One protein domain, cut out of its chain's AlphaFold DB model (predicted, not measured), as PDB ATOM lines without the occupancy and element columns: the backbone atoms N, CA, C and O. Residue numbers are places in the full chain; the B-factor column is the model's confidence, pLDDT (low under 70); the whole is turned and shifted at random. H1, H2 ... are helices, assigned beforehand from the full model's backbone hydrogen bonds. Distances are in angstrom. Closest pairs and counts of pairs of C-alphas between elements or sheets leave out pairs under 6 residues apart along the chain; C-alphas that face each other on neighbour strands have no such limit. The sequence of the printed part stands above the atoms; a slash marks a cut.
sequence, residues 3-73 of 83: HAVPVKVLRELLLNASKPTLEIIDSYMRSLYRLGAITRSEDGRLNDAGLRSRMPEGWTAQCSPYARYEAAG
ATOM      1  N   HIS A   3      91.273  80.014  85.162       95.00
ATOM      2  CA  HIS A   3      91.283  78.675  84.561       95.00
ATOM      3  C   HIS A   3      91.607  78.775  83.076       95.00
ATOM      4  O   HIS A   3      90.870  79.432  82.359       95.00
ATOM      5  N   ALA A   4      92.638  78.101  82.563       95.50
ATOM      6  CA  ALA A   4      93.026  78.227  81.149       95.50
ATOM      7  C   ALA A   4      91.862  77.968  80.176       95.50
ATOM      8  O   ALA A   4      91.634  78.775  79.279       95.50
ATOM      9  N   VAL A   5      91.055  76.938  80.443       97.25
ATOM     10  CA  VAL A   5      89.732  76.762  79.835       97.25
ATOM     11  C   VAL A   5      88.666  77.252  80.823       97.25
ATOM     12  O   VAL A   5      88.627  76.746  81.949       97.25
ATOM     13  N   PRO A   6      87.773  78.191  80.447       97.06
ATOM     14  CA  PRO A   6      86.712  78.658  81.334       97.06
ATOM     15  C   PRO A   6      85.851  77.499  81.852       97.06
ATOM     16  O   PRO A   6      85.420  76.642  81.082       97.06
ATOM     17  N   VAL A   7      85.527  77.502  83.150       95.50
ATOM     18  CA  VAL A   7      84.762  76.415  83.798       95.50
ATOM     19  C   VAL A   7      83.432  76.139  83.093       95.50
ATOM     20  O   VAL A   7      83.026  74.986  82.968       95.50
ATOM     21  N   LYS A   8      82.766  77.183  82.582       95.75
ATOM     22  CA  LYS A   8      81.533  77.041  81.799       95.75
ATOM     23  C   LYS A   8      81.745  76.190  80.539       95.75
ATOM     24  O   LYS A   8      80.960  75.280  80.302       95.75
ATOM     25  N   VAL A   9      82.824  76.443  79.793       96.44
ATOM     26  CA  VAL A   9      83.182  75.683  78.584       96.44
ATOM     27  C   VAL A   9      83.506  74.234  78.946       96.44
ATOM     28  O   VAL A   9      83.008  73.312  78.309       96.44
ATOM     29  N   LEU A  10      84.277  74.016  80.016       94.31
ATOM     30  CA  LEU A  10      84.598  72.667  80.487       94.31
ATOM     31  C   LEU A  10      83.334  71.884  80.881       94.31
ATOM     32  O   LEU A  10      83.177  70.728  80.504       94.31
ATOM     33  N   ARG A  11      82.400  72.527  81.590       93.56
ATOM     34  CA  ARG A  11      81.107  71.934  81.949       93.56
ATOM     35  C   ARG A  11      80.294  71.551  80.711       93.56
ATOM     36  O   ARG A  11      79.713  70.472  80.685       93.56
ATOM     37  N   GLU A  12      80.240  72.420  79.707       93.75
ATOM     38  CA  GLU A  12      79.527  72.156  78.450       93.75
ATOM     39  C   GLU A  12      80.149  70.984  77.679       93.75
ATOM     40  O   GLU A  12      79.415  70.128  77.191       93.75
ATOM     41  N   LEU A  13      81.483  70.878  77.635       92.12
ATOM     42  CA  LEU A  13      82.174  69.730  77.035       92.12
ATOM     43  C   LEU A  13      81.810  68.411  77.725       92.12
ATOM     44  O   LEU A  13      81.517  67.426  77.052       92.12
ATOM     45  N   LEU A  14      81.799  68.396  79.060       90.62
ATOM     46  CA  LEU A  14      81.480  67.194  79.831       90.62
ATOM     47  C   LEU A  14      80.016  66.764  79.659       90.62
ATOM     48  O   LEU A  14      79.747  65.573  79.535       90.62
ATOM     49  N   LEU A  15      79.079  67.717  79.619       90.06
ATOM     50  CA  LEU A  15      77.653  67.427  79.420       90.06
ATOM     51  C   LEU A  15      77.328  66.943  78.002       90.06
ATOM     52  O   LEU A  15      76.390  66.170  77.831       90.06
ATOM     53  N   ASN A  16      78.095  67.385  77.003       89.12
ATOM     54  CA  ASN A  16      77.900  67.011  75.600       89.12
ATOM     55  C   ASN A  16      78.736  65.793  75.171       89.12
ATOM     56  O   ASN A  16      78.675  65.381  74.010       89.12
ATOM     57  N   ALA A  17      79.523  65.201  76.074       86.56
ATOM     58  CA  ALA A  17      80.232  63.964  75.790       86.56
ATOM     59  C   ALA A  17      79.213  62.836  75.557       86.56
ATOM     60  O   ALA A  17      78.384  62.548  76.414       86.56
ATOM     61  N   SER A  18      79.279  62.172  74.400       79.38
ATOM     62  CA  SER A  18      78.286  61.167  73.985       79.38
ATOM     63  C   SER A  18      78.196  59.957  74.924       79.38
ATOM     64  O   SER A  18      77.160  59.294  74.966       79.38
ATOM     65  N   LYS A  19      79.266  59.673  75.683       83.19
ATOM     66  CA  LYS A  19      79.343  58.642  76.729       83.19
ATOM     67  C   LYS A  19      80.343  59.076  77.812       83.19
ATOM     68  O   LYS A  19      81.520  58.740  77.697       83.19
ATOM     69  N   PRO A  20      79.939  59.842  78.836       82.88
ATOM     70  CA  PRO A  20      80.863  60.279  79.873       82.88
ATOM     71  C   PRO A  20      81.162  59.106  80.817       82.88
ATOM     72  O   PRO A  20      80.394  58.820  81.730       82.88
ATOM     73  N   THR A  21      82.269  58.400  80.583       91.19
ATOM     74  CA  THR A  21      82.836  57.483  81.584       91.19
ATOM     75  C   THR A  21      83.764  58.249  82.522       91.19
ATOM     76  O   THR A  21      84.211  59.353  82.196       91.19
ATOM     77  N   LEU A  22      84.080  57.672  83.683       92.00
ATOM     78  CA  LEU A  22      85.046  58.276  84.602       92.00
ATOM     79  C   LEU A  22      86.413  58.463  83.937       92.00
ATOM     80  O   LEU A  22      87.042  59.492  84.152       92.00
ATOM     81  N   GLU A  23      86.838  57.536  83.079       92.44
ATOM     82  CA  GLU A  23      88.095  57.627  82.330       92.44
ATOM     83  C   GLU A  23      88.079  58.799  81.344       92.44
ATOM     84  O   GLU A  23      89.049  59.551  81.253       92.44
ATOM     85  N   ILE A  24      86.967  58.999  80.627       88.62
ATOM     86  CA  ILE A  24      86.821  60.124  79.697       88.62
ATOM     87  C   ILE A  24      86.820  61.445  80.470       88.62
ATOM     88  O   ILE A  24      87.538  62.374  80.092       88.62
ATOM     89  N   ILE A  25      86.075  61.528  81.575       91.38
ATOM     90  CA  ILE A  25      86.052  62.716  82.436       91.38
ATOM     91  C   ILE A  25      87.455  63.004  82.978       91.38
ATOM     92  O   ILE A  25      87.932  64.130  82.851       91.38
ATOM     93  N   ASP A  26      88.141  62.001  83.531       93.25
ATOM     94  CA  ASP A  26      89.503  62.136  84.055       93.25
ATOM     95  C   ASP A  26      90.471  62.608  82.962       93.25
ATOM     96  O   ASP A  26      91.258  63.528  83.189       93.25
ATOM     97  N   SER A  27      90.352  62.084  81.737       91.88
ATOM     98  CA  SER A  27      91.178  62.524  80.607       91.88
ATOM     99  C   SER A  27      90.957  64.002  80.238       91.88
ATOM    100  O   SER A  27      91.929  64.736  80.028       91.88
ATOM    101  N   TYR A  28      89.707  64.487  80.238       92.19
ATOM    102  CA  TYR A  28      89.396  65.905  80.032       92.19
ATOM    103  C   TYR A  28      89.913  66.774  81.176       92.19
ATOM    104  O   TYR A  28      90.532  67.809  80.936       92.19
ATOM    105  N   MET A  29      89.712  66.357  82.426       93.81
ATOM    106  CA  MET A  29      90.183  67.115  83.586       93.81
ATOM    107  C   MET A  29      91.711  67.218  83.584       93.81
ATOM    108  O   MET A  29      92.263  68.306  83.751       93.81
ATOM    109  N   ARG A  30      92.416  66.120  83.296       94.38
ATOM    110  CA  ARG A  30      93.880  66.107  83.196       94.38
ATOM    111  C   ARG A  30      94.417  66.942  82.046       94.38
ATOM    112  O   ARG A  30      95.523  67.453  82.186       94.38
ATOM    113  N   SER A  31      93.698  67.102  80.941       92.94
ATOM    114  CA  SER A  31      94.167  67.872  79.776       92.94
ATOM    115  C   SER A  31      93.779  69.353  79.833       92.94
ATOM    116  O   SER A  31      94.610  70.207  79.527       92.94
ATOM    117  N   LEU A  32      92.563  69.673  80.285       95.81
ATOM    118  CA  LEU A  32      91.970  71.009  80.162       95.81
ATOM    119  C   LEU A  32      91.936  71.808  81.470       95.81
ATOM    120  O   LEU A  32      91.948  73.040  81.438       95.81
ATOM    121  N   TYR A  33      91.913  71.146  82.632       95.44
ATOM    122  CA  TYR A  33      91.874  71.842  83.918       95.44
ATOM    123  C   TYR A  33      93.277  72.355  84.279       95.44
ATOM    124  O   TYR A  33      94.137  71.623  84.778       95.44
ATOM    125  N   ARG A  34      93.540  73.628  83.978       94.56
ATOM    126  CA  ARG A  34      94.788  74.330  84.312       94.56
ATOM    127  C   ARG A  34      94.460  75.610  85.057       94.56
ATOM    128  O   ARG A  34      93.710  76.431  84.544       94.56
ATOM    129  N   LEU A  35      95.040  75.778  86.237       92.56
ATOM    130  CA  LEU A  35      94.933  77.000  87.027       92.56
ATOM    131  C   LEU A  35      96.212  77.819  86.879       92.56
ATOM    132  O   LEU A  35      97.311  77.267  86.906       92.56
ATOM    133  N   GLY A  36      96.058  79.132  86.745       89.06
ATOM    134  CA  GLY A  36      97.169  80.072  86.666       89.06
ATOM    135  C   GLY A  36      96.849  81.396  87.347       89.06
ATOM    136  O   GLY A  36      95.689  81.738  87.592       89.06
ATOM    137  N   ALA A  37      97.890  82.152  87.679       91.25
ATOM    138  CA  ALA A  37      97.739  83.567  87.974       91.25
ATOM    139  C   ALA A  37      97.856  84.346  86.663       91.25
ATOM    140  O   ALA A  37      98.731  84.058  85.854       91.25
ATOM    141  N   ILE A  38      96.979  85.328  86.488       92.06
ATOM    142  CA  ILE A  38      97.099  86.352  85.455       92.06
ATOM    143  C   ILE A  38      97.072  87.710  86.148       92.06
ATOM    144  O   ILE A  38      96.426  87.886  87.189       92.06
ATOM    145  N   THR A  39      97.802  88.661  85.594       94.88
ATOM    146  CA  THR A  39      97.820  90.050  86.037       94.88
ATOM    147  C   THR A  39      96.535  90.768  85.627       94.88
ATOM    148  O   THR A  39      95.805  90.343  84.731       94.88
ATOM    149  N   ARG A  40      96.272  91.927  86.239       95.44
ATOM    150  CA  ARG A  40      95.145  92.790  85.849       95.44
ATOM    151  C   ARG A  40      95.228  93.240  84.384       95.44
ATOM    152  O   ARG A  40      94.198  93.380  83.735       95.44
ATOM    153  N   SER A  41      96.438  93.470  83.871       95.88
ATOM    154  CA  SER A  41      96.646  93.853  82.468       95.88
ATOM    155  C   SER A  41      96.327  92.699  81.513       95.88
ATOM    156  O   SER A  41      95.722  92.913  80.468       95.88
ATOM    157  N   GLU A  42      96.677  91.467  81.880       96.00
ATOM    158  CA  GLU A  42      96.325  90.262  81.121       96.00
ATOM    159  C   GLU A  42      94.819  89.981  81.131       96.00
ATOM    160  O   GLU A  42      94.258  89.705  80.072       96.00
ATOM    161  N   ASP A  43      94.147  90.131  82.279       96.25
ATOM    162  CA  ASP A  43      92.677  90.049  82.350       96.25
ATOM    163  C   ASP A  43      92.015  91.103  81.448       96.25
ATOM    164  O   ASP A  43      91.058  90.798  80.736       96.25
ATOM    165  N   GLY A  44      92.568  92.323  81.412       97.12
ATOM    166  CA  GLY A  44      92.147  93.380  80.489       97.12
ATOM    167  C   GLY A  44      92.256  92.955  79.024       97.12
ATOM    168  O   GLY A  44      91.269  93.017  78.300       97.12
ATOM    169  N   ARG A  45      93.406  92.408  78.607       97.31
ATOM    170  CA  ARG A  45      93.609  91.911  77.232       97.31
ATOM    171  C   ARG A  45      92.629  90.801  76.848       97.31
ATOM    172  O   ARG A  45      92.112  90.801  75.735       97.31
ATOM    173  N   LEU A  46      92.332  89.876  77.762       97.06
ATOM    174  CA  LEU A  46      91.308  88.847  77.533       97.06
ATOM    175  C   LEU A  46      89.911  89.441  77.389       97.06
ATOM    176  O   LEU A  46      89.115  88.953  76.586       97.06
ATOM    177  N   ASN A  47      89.596  90.459  78.186       97.44
ATOM    178  CA  ASN A  47      88.317  91.144  78.123       97.44
ATOM    179  C   ASN A  47      88.145  91.888  76.795       97.44
ATOM    180  O   ASN A  47      87.120  91.717  76.141       97.44
ATOM    181  N   ASP A  48      89.168  92.627  76.370       97.75
ATOM    182  CA  ASP A  48      89.166  93.387  75.118       97.75
ATOM    183  C   ASP A  48      89.070  92.465  73.893       97.75
ATOM    184  O   ASP A  48      88.384  92.781  72.924       97.75
ATOM    185  N   ALA A  49      89.677  91.275  73.964       96.81
ATOM    186  CA  ALA A  49      89.554  90.238  72.939       96.81
ATOM    187  C   ALA A  49      88.216  89.464  72.983       96.81
ATOM    188  O   ALA A  49      87.977  88.600  72.141       96.81
ATOM    189  N   GLY A  50      87.347  89.703  73.975       97.62
ATOM    190  CA  GLY A  50      86.104  88.942  74.165       97.62
ATOM    191  C   GLY A  50      86.309  87.489  74.626       97.62
ATOM    192  O   GLY A  50      85.389  86.669  74.558       97.62
ATOM    193  N   LEU A  51      87.507  87.161  75.118       97.69
ATOM    194  CA  LEU A  51      87.955  85.818  75.508       97.69
ATOM    195  C   LEU A  51      87.974  85.592  77.032       97.69
ATOM    196  O   LEU A  51      88.369  84.525  77.511       97.69
ATOM    197  N   ARG A  52      87.500  86.564  77.823       95.88
ATOM    198  CA  ARG A  52      87.419  86.469  79.295       95.88
ATOM    199  C   ARG A  52      86.673  85.222  79.782       95.88
ATOM    200  O   ARG A  52      87.049  84.636  80.792       95.88
ATOM    201  N   SER A  53      85.627  84.803  79.073       95.88
ATOM    202  CA  SER A  53      84.775  83.664  79.450       95.88
ATOM    203  C   SER A  53      84.518  82.680  78.304       95.88
ATOM    204  O   SER A  53      83.630  81.832  78.407       95.88
ATOM    205  N   ARG A  54      85.287  82.780  77.212       97.12
ATOM    206  CA  ARG A  54      85.125  81.978  75.992       97.12
ATOM    207  C   ARG A  54      86.470  81.449  75.506       97.12
ATOM    208  O   ARG A  54      87.518  81.981  75.863       97.12
ATOM    209  N   MET A  55      86.414  80.414  74.677       98.06
ATOM    210  CA  MET A  55      87.551  79.992  73.862       98.06
ATOM    211  C   MET A  55      87.488  80.673  72.485       98.06
ATOM    212  O   MET A  55      86.399  81.102  72.087       98.06
ATOM    213  N   PRO A  56      88.624  80.788  71.770       97.94
ATOM    214  CA  PRO A  56      88.648  81.293  70.401       97.94
ATOM    215  C   PRO A  56      87.722  80.510  69.465       97.94
ATOM    216  O   PRO A  56      87.385  79.351  69.719       97.94
ATOM    217  N   GLU A  57      87.323  81.143  68.367       97.06
ATOM    218  CA  GLU A  57      86.530  80.487  67.328       97.06
ATOM    219  C   GLU A  57      87.264  79.261  66.758       97.06
ATOM    220  O   GLU A  57      88.482  79.268  66.595       97.06
ATOM    221  N   GLY A  58      86.522  78.178  66.506       96.19
ATOM    222  CA  GLY A  58      87.080  76.914  66.014       96.19
ATOM    223  C   GLY A  58      87.850  76.092  67.054       96.19
ATOM    224  O   GLY A  58      88.321  75.001  66.734       96.19
ATOM    225  N   TRP A  59      87.972  76.563  68.300       97.56
ATOM    226  CA  TRP A  59      88.640  75.805  69.353       97.56
ATOM    227  C   TRP A  59      87.875  74.519  69.708       97.56
ATOM    228  O   TRP A  59      86.653  74.518  69.859       97.56
ATOM    229  N   THR A  60      88.618  73.426  69.902       95.19
ATOM    230  CA  THR A  60      88.108  72.122  70.353       95.19
ATOM    231  C   THR A  60      88.925  71.613  71.540       95.19
ATOM    232  O   THR A  60      90.009  72.122  71.818       95.19
ATOM    233  N   ALA A  61      88.454  70.566  72.221       92.38
ATOM    234  CA  ALA A  61      89.174  69.974  73.351       92.38
ATOM    235  C   ALA A  61      90.539  69.353  72.981       92.38
ATOM    236  O   ALA A  61      91.321  69.019  73.867       92.38
ATOM    237  N   GLN A  62      90.824  69.190  71.686       93.69
ATOM    238  CA  GLN A  62      92.109  68.724  71.165       93.69
ATOM    239  C   GLN A  62      93.117  69.871  70.978       93.69
ATOM    240  O   GLN A  62      94.306  69.620  70.788       93.69
ATOM    241  N   CYS A  63      92.662  71.124  71.015       95.88
ATOM    242  CA  CYS A  63      93.514  72.304  70.912       95.88
ATOM    243  C   CYS A  63      94.222  72.614  72.245       95.88
ATOM    244  O   CYS A  63      93.896  72.065  73.298       95.88
ATOM    245  N   SER A  64      95.176  73.555  72.211       95.44
ATOM    246  CA  SER A  64      95.856  74.050  73.418       95.44
ATOM    247  C   SER A  64      94.834  74.538  74.460       95.44
ATOM    248  O   SER A  64      93.959  75.345  74.119       95.44
ATOM    249  N   PRO A  65      94.942  74.136  75.743       96.19
ATOM    250  CA  PRO A  65      94.117  74.712  76.804       96.19
ATOM    251  C   PRO A  65      94.455  76.189  77.051       96.19
ATOM    252  O   PRO A  65      93.669  76.901  77.666       96.19
ATOM    253  N   TYR A  66      95.606  76.662  76.558       96.31
ATOM    254  CA  TYR A  66      96.065  78.046  76.665       96.31
ATOM    255  C   TYR A  66      95.682  78.905  75.452       96.31
ATOM    256  O   TYR A  66      96.025  80.084  75.421       96.31
ATOM    257  N   ALA A  67      94.930  78.365  74.484       96.81
ATOM    258  CA  ALA A  67      94.626  79.038  73.218       96.81
ATOM    259  C   ALA A  67      94.024  80.445  73.380       96.81
ATOM    260  O   ALA A  67      94.308  81.338  72.588       96.81
ATOM    261  N   ARG A  68      93.212  80.681  74.421       96.75
ATOM    262  CA  ARG A  68      92.648  82.018  74.674       96.75
ATOM    263  C   ARG A  68      93.689  83.037  75.141       96.75
ATOM    264  O   ARG A  68      93.570  84.215  74.828       96.75
ATOM    265  N   TYR A  69      94.714  82.581  75.861       96.69
ATOM    266  CA  TYR A  69      95.851  83.407  76.255       96.69
ATOM    267  C   TYR A  69      96.742  83.690  75.046       96.69
ATOM    268  O   TYR A  69      97.076  84.846  74.803       96.69
ATOM    269  N   GLU A  70      97.041  82.665  74.243       95.44
ATOM    270  CA  GLU A  70      97.816  82.784  73.000       95.44
ATOM    271  C   GLU A  70      97.170  83.798  72.040       95.44
ATOM    272  O   GLU A  70      97.837  84.721  71.575       95.44
ATOM    273  N   ALA A  71      95.853  83.703  71.831       96.19
ATOM    274  CA  ALA A  71      95.087  84.637  71.003       96.19
ATOM    275  C   ALA A  71      95.078  86.080  71.549       96.19
ATOM    276  O   ALA A  71      94.993  87.028  70.773       96.19
ATOM    277  N   ALA A  72      95.199  86.258  72.869       95.81
ATOM    278  CA  ALA A  72      95.306  87.566  73.521       95.81
ATOM    279  C   ALA A  72      96.764  88.064  73.666       95.81
ATOM    280  O   ALA A  72      97.020  89.067  74.342       95.81
ATOM    281  N   GLY A  73      97.739  87.363  73.071       94.75
ATOM    282  CA  GLY A  73      99.163  87.697  73.166       94.75
ATOM    283  C   GLY A  73      99.735  87.559  74.582       94.75
ATOM    284  O   GLY A  73     100.651  88.291  74.963       94.75
TER     285      GLY A  73
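This is residues 3 to 73 of the 83 residues of an uncharacterized protein of Sphingomonas kaistensis (UniProt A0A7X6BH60). An elongated body has two helices, H2 and H1, side by side and running opposite ways towards one end, while H3 lies at the other end with the short H4 between it and the first pair. The long loop of residues 49 to 66 leaves H3, swings out along one side of the body past H4 towards the H1 and H2 pair and then folds back to H4, its C-alphas 5 to 15 A from the mean of all C-alphas, and the turn at residues 18 to 23, of which 22 and 23 belong to H2, sticks out at the end of the H1 and H2 pair. The printed part has 71 residues with four named helices, H1, H2, H3 and H4 in that order along the chain, and no named strand. The class is all helix, though the named helices hold 34 of the 71 printed residues, under half. The whole is compact, with a radius of gyration of the C-alphas of 12.7 A, and the C-alphas span 39 by 23 by 17 A.

The longest helix, H2, residues 22 to 32, is close to but not clearly touching H1, residues 7 to 15. Their closest C-alphas, those of Leu 14 and Ile 25, are 6.9 A apart. Their lines stand at a shallow tilt of 29 degrees, and they run opposite ways. H3, residues 40 to 48, is apart from both H2 and H1. H4, residues 67 to 71, is close to but not clearly touching H3, and their closest C-alphas, those of Leu 46 and Tyr 69, are 7.2 A apart. H4 is apart from H1 and from H2. In H1, H2, H3 and H4 every O i to N i+4 pair is within hydrogen-bond range.

H2 has 11 residues, Leu 22 to Leu 32, and measures 15.2 A from first to last C-alpha; C-alpha 22 is at (85.046, 58.276, 84.602). H1, Val 7 to Leu 15, measures 12.3 A and begins with C-alpha 7 at (84.762, 76.415, 83.798). H3, Arg 40 to Asp 48, also measures 12.3 A. H4, Ala 67 to Ala 71, measures 6.0 A and ends with C-alpha 71 at (95.087, 84.637, 71.003).

The two C-alphas farthest apart are those of Lys 19 and Ser 41, at 39.7 A. The C-alphas of His 3 and Gly 73, the first and last printed, are 16.5 A apart. The printed part has no cut. The link from H3 to H4, 18 residues, is long; the links from H1 to H2, 6 residues, and from H2 to H3, 7 residues, are short. The mean pLDDT of the printed part is 94.1, and no printed residue is under 70.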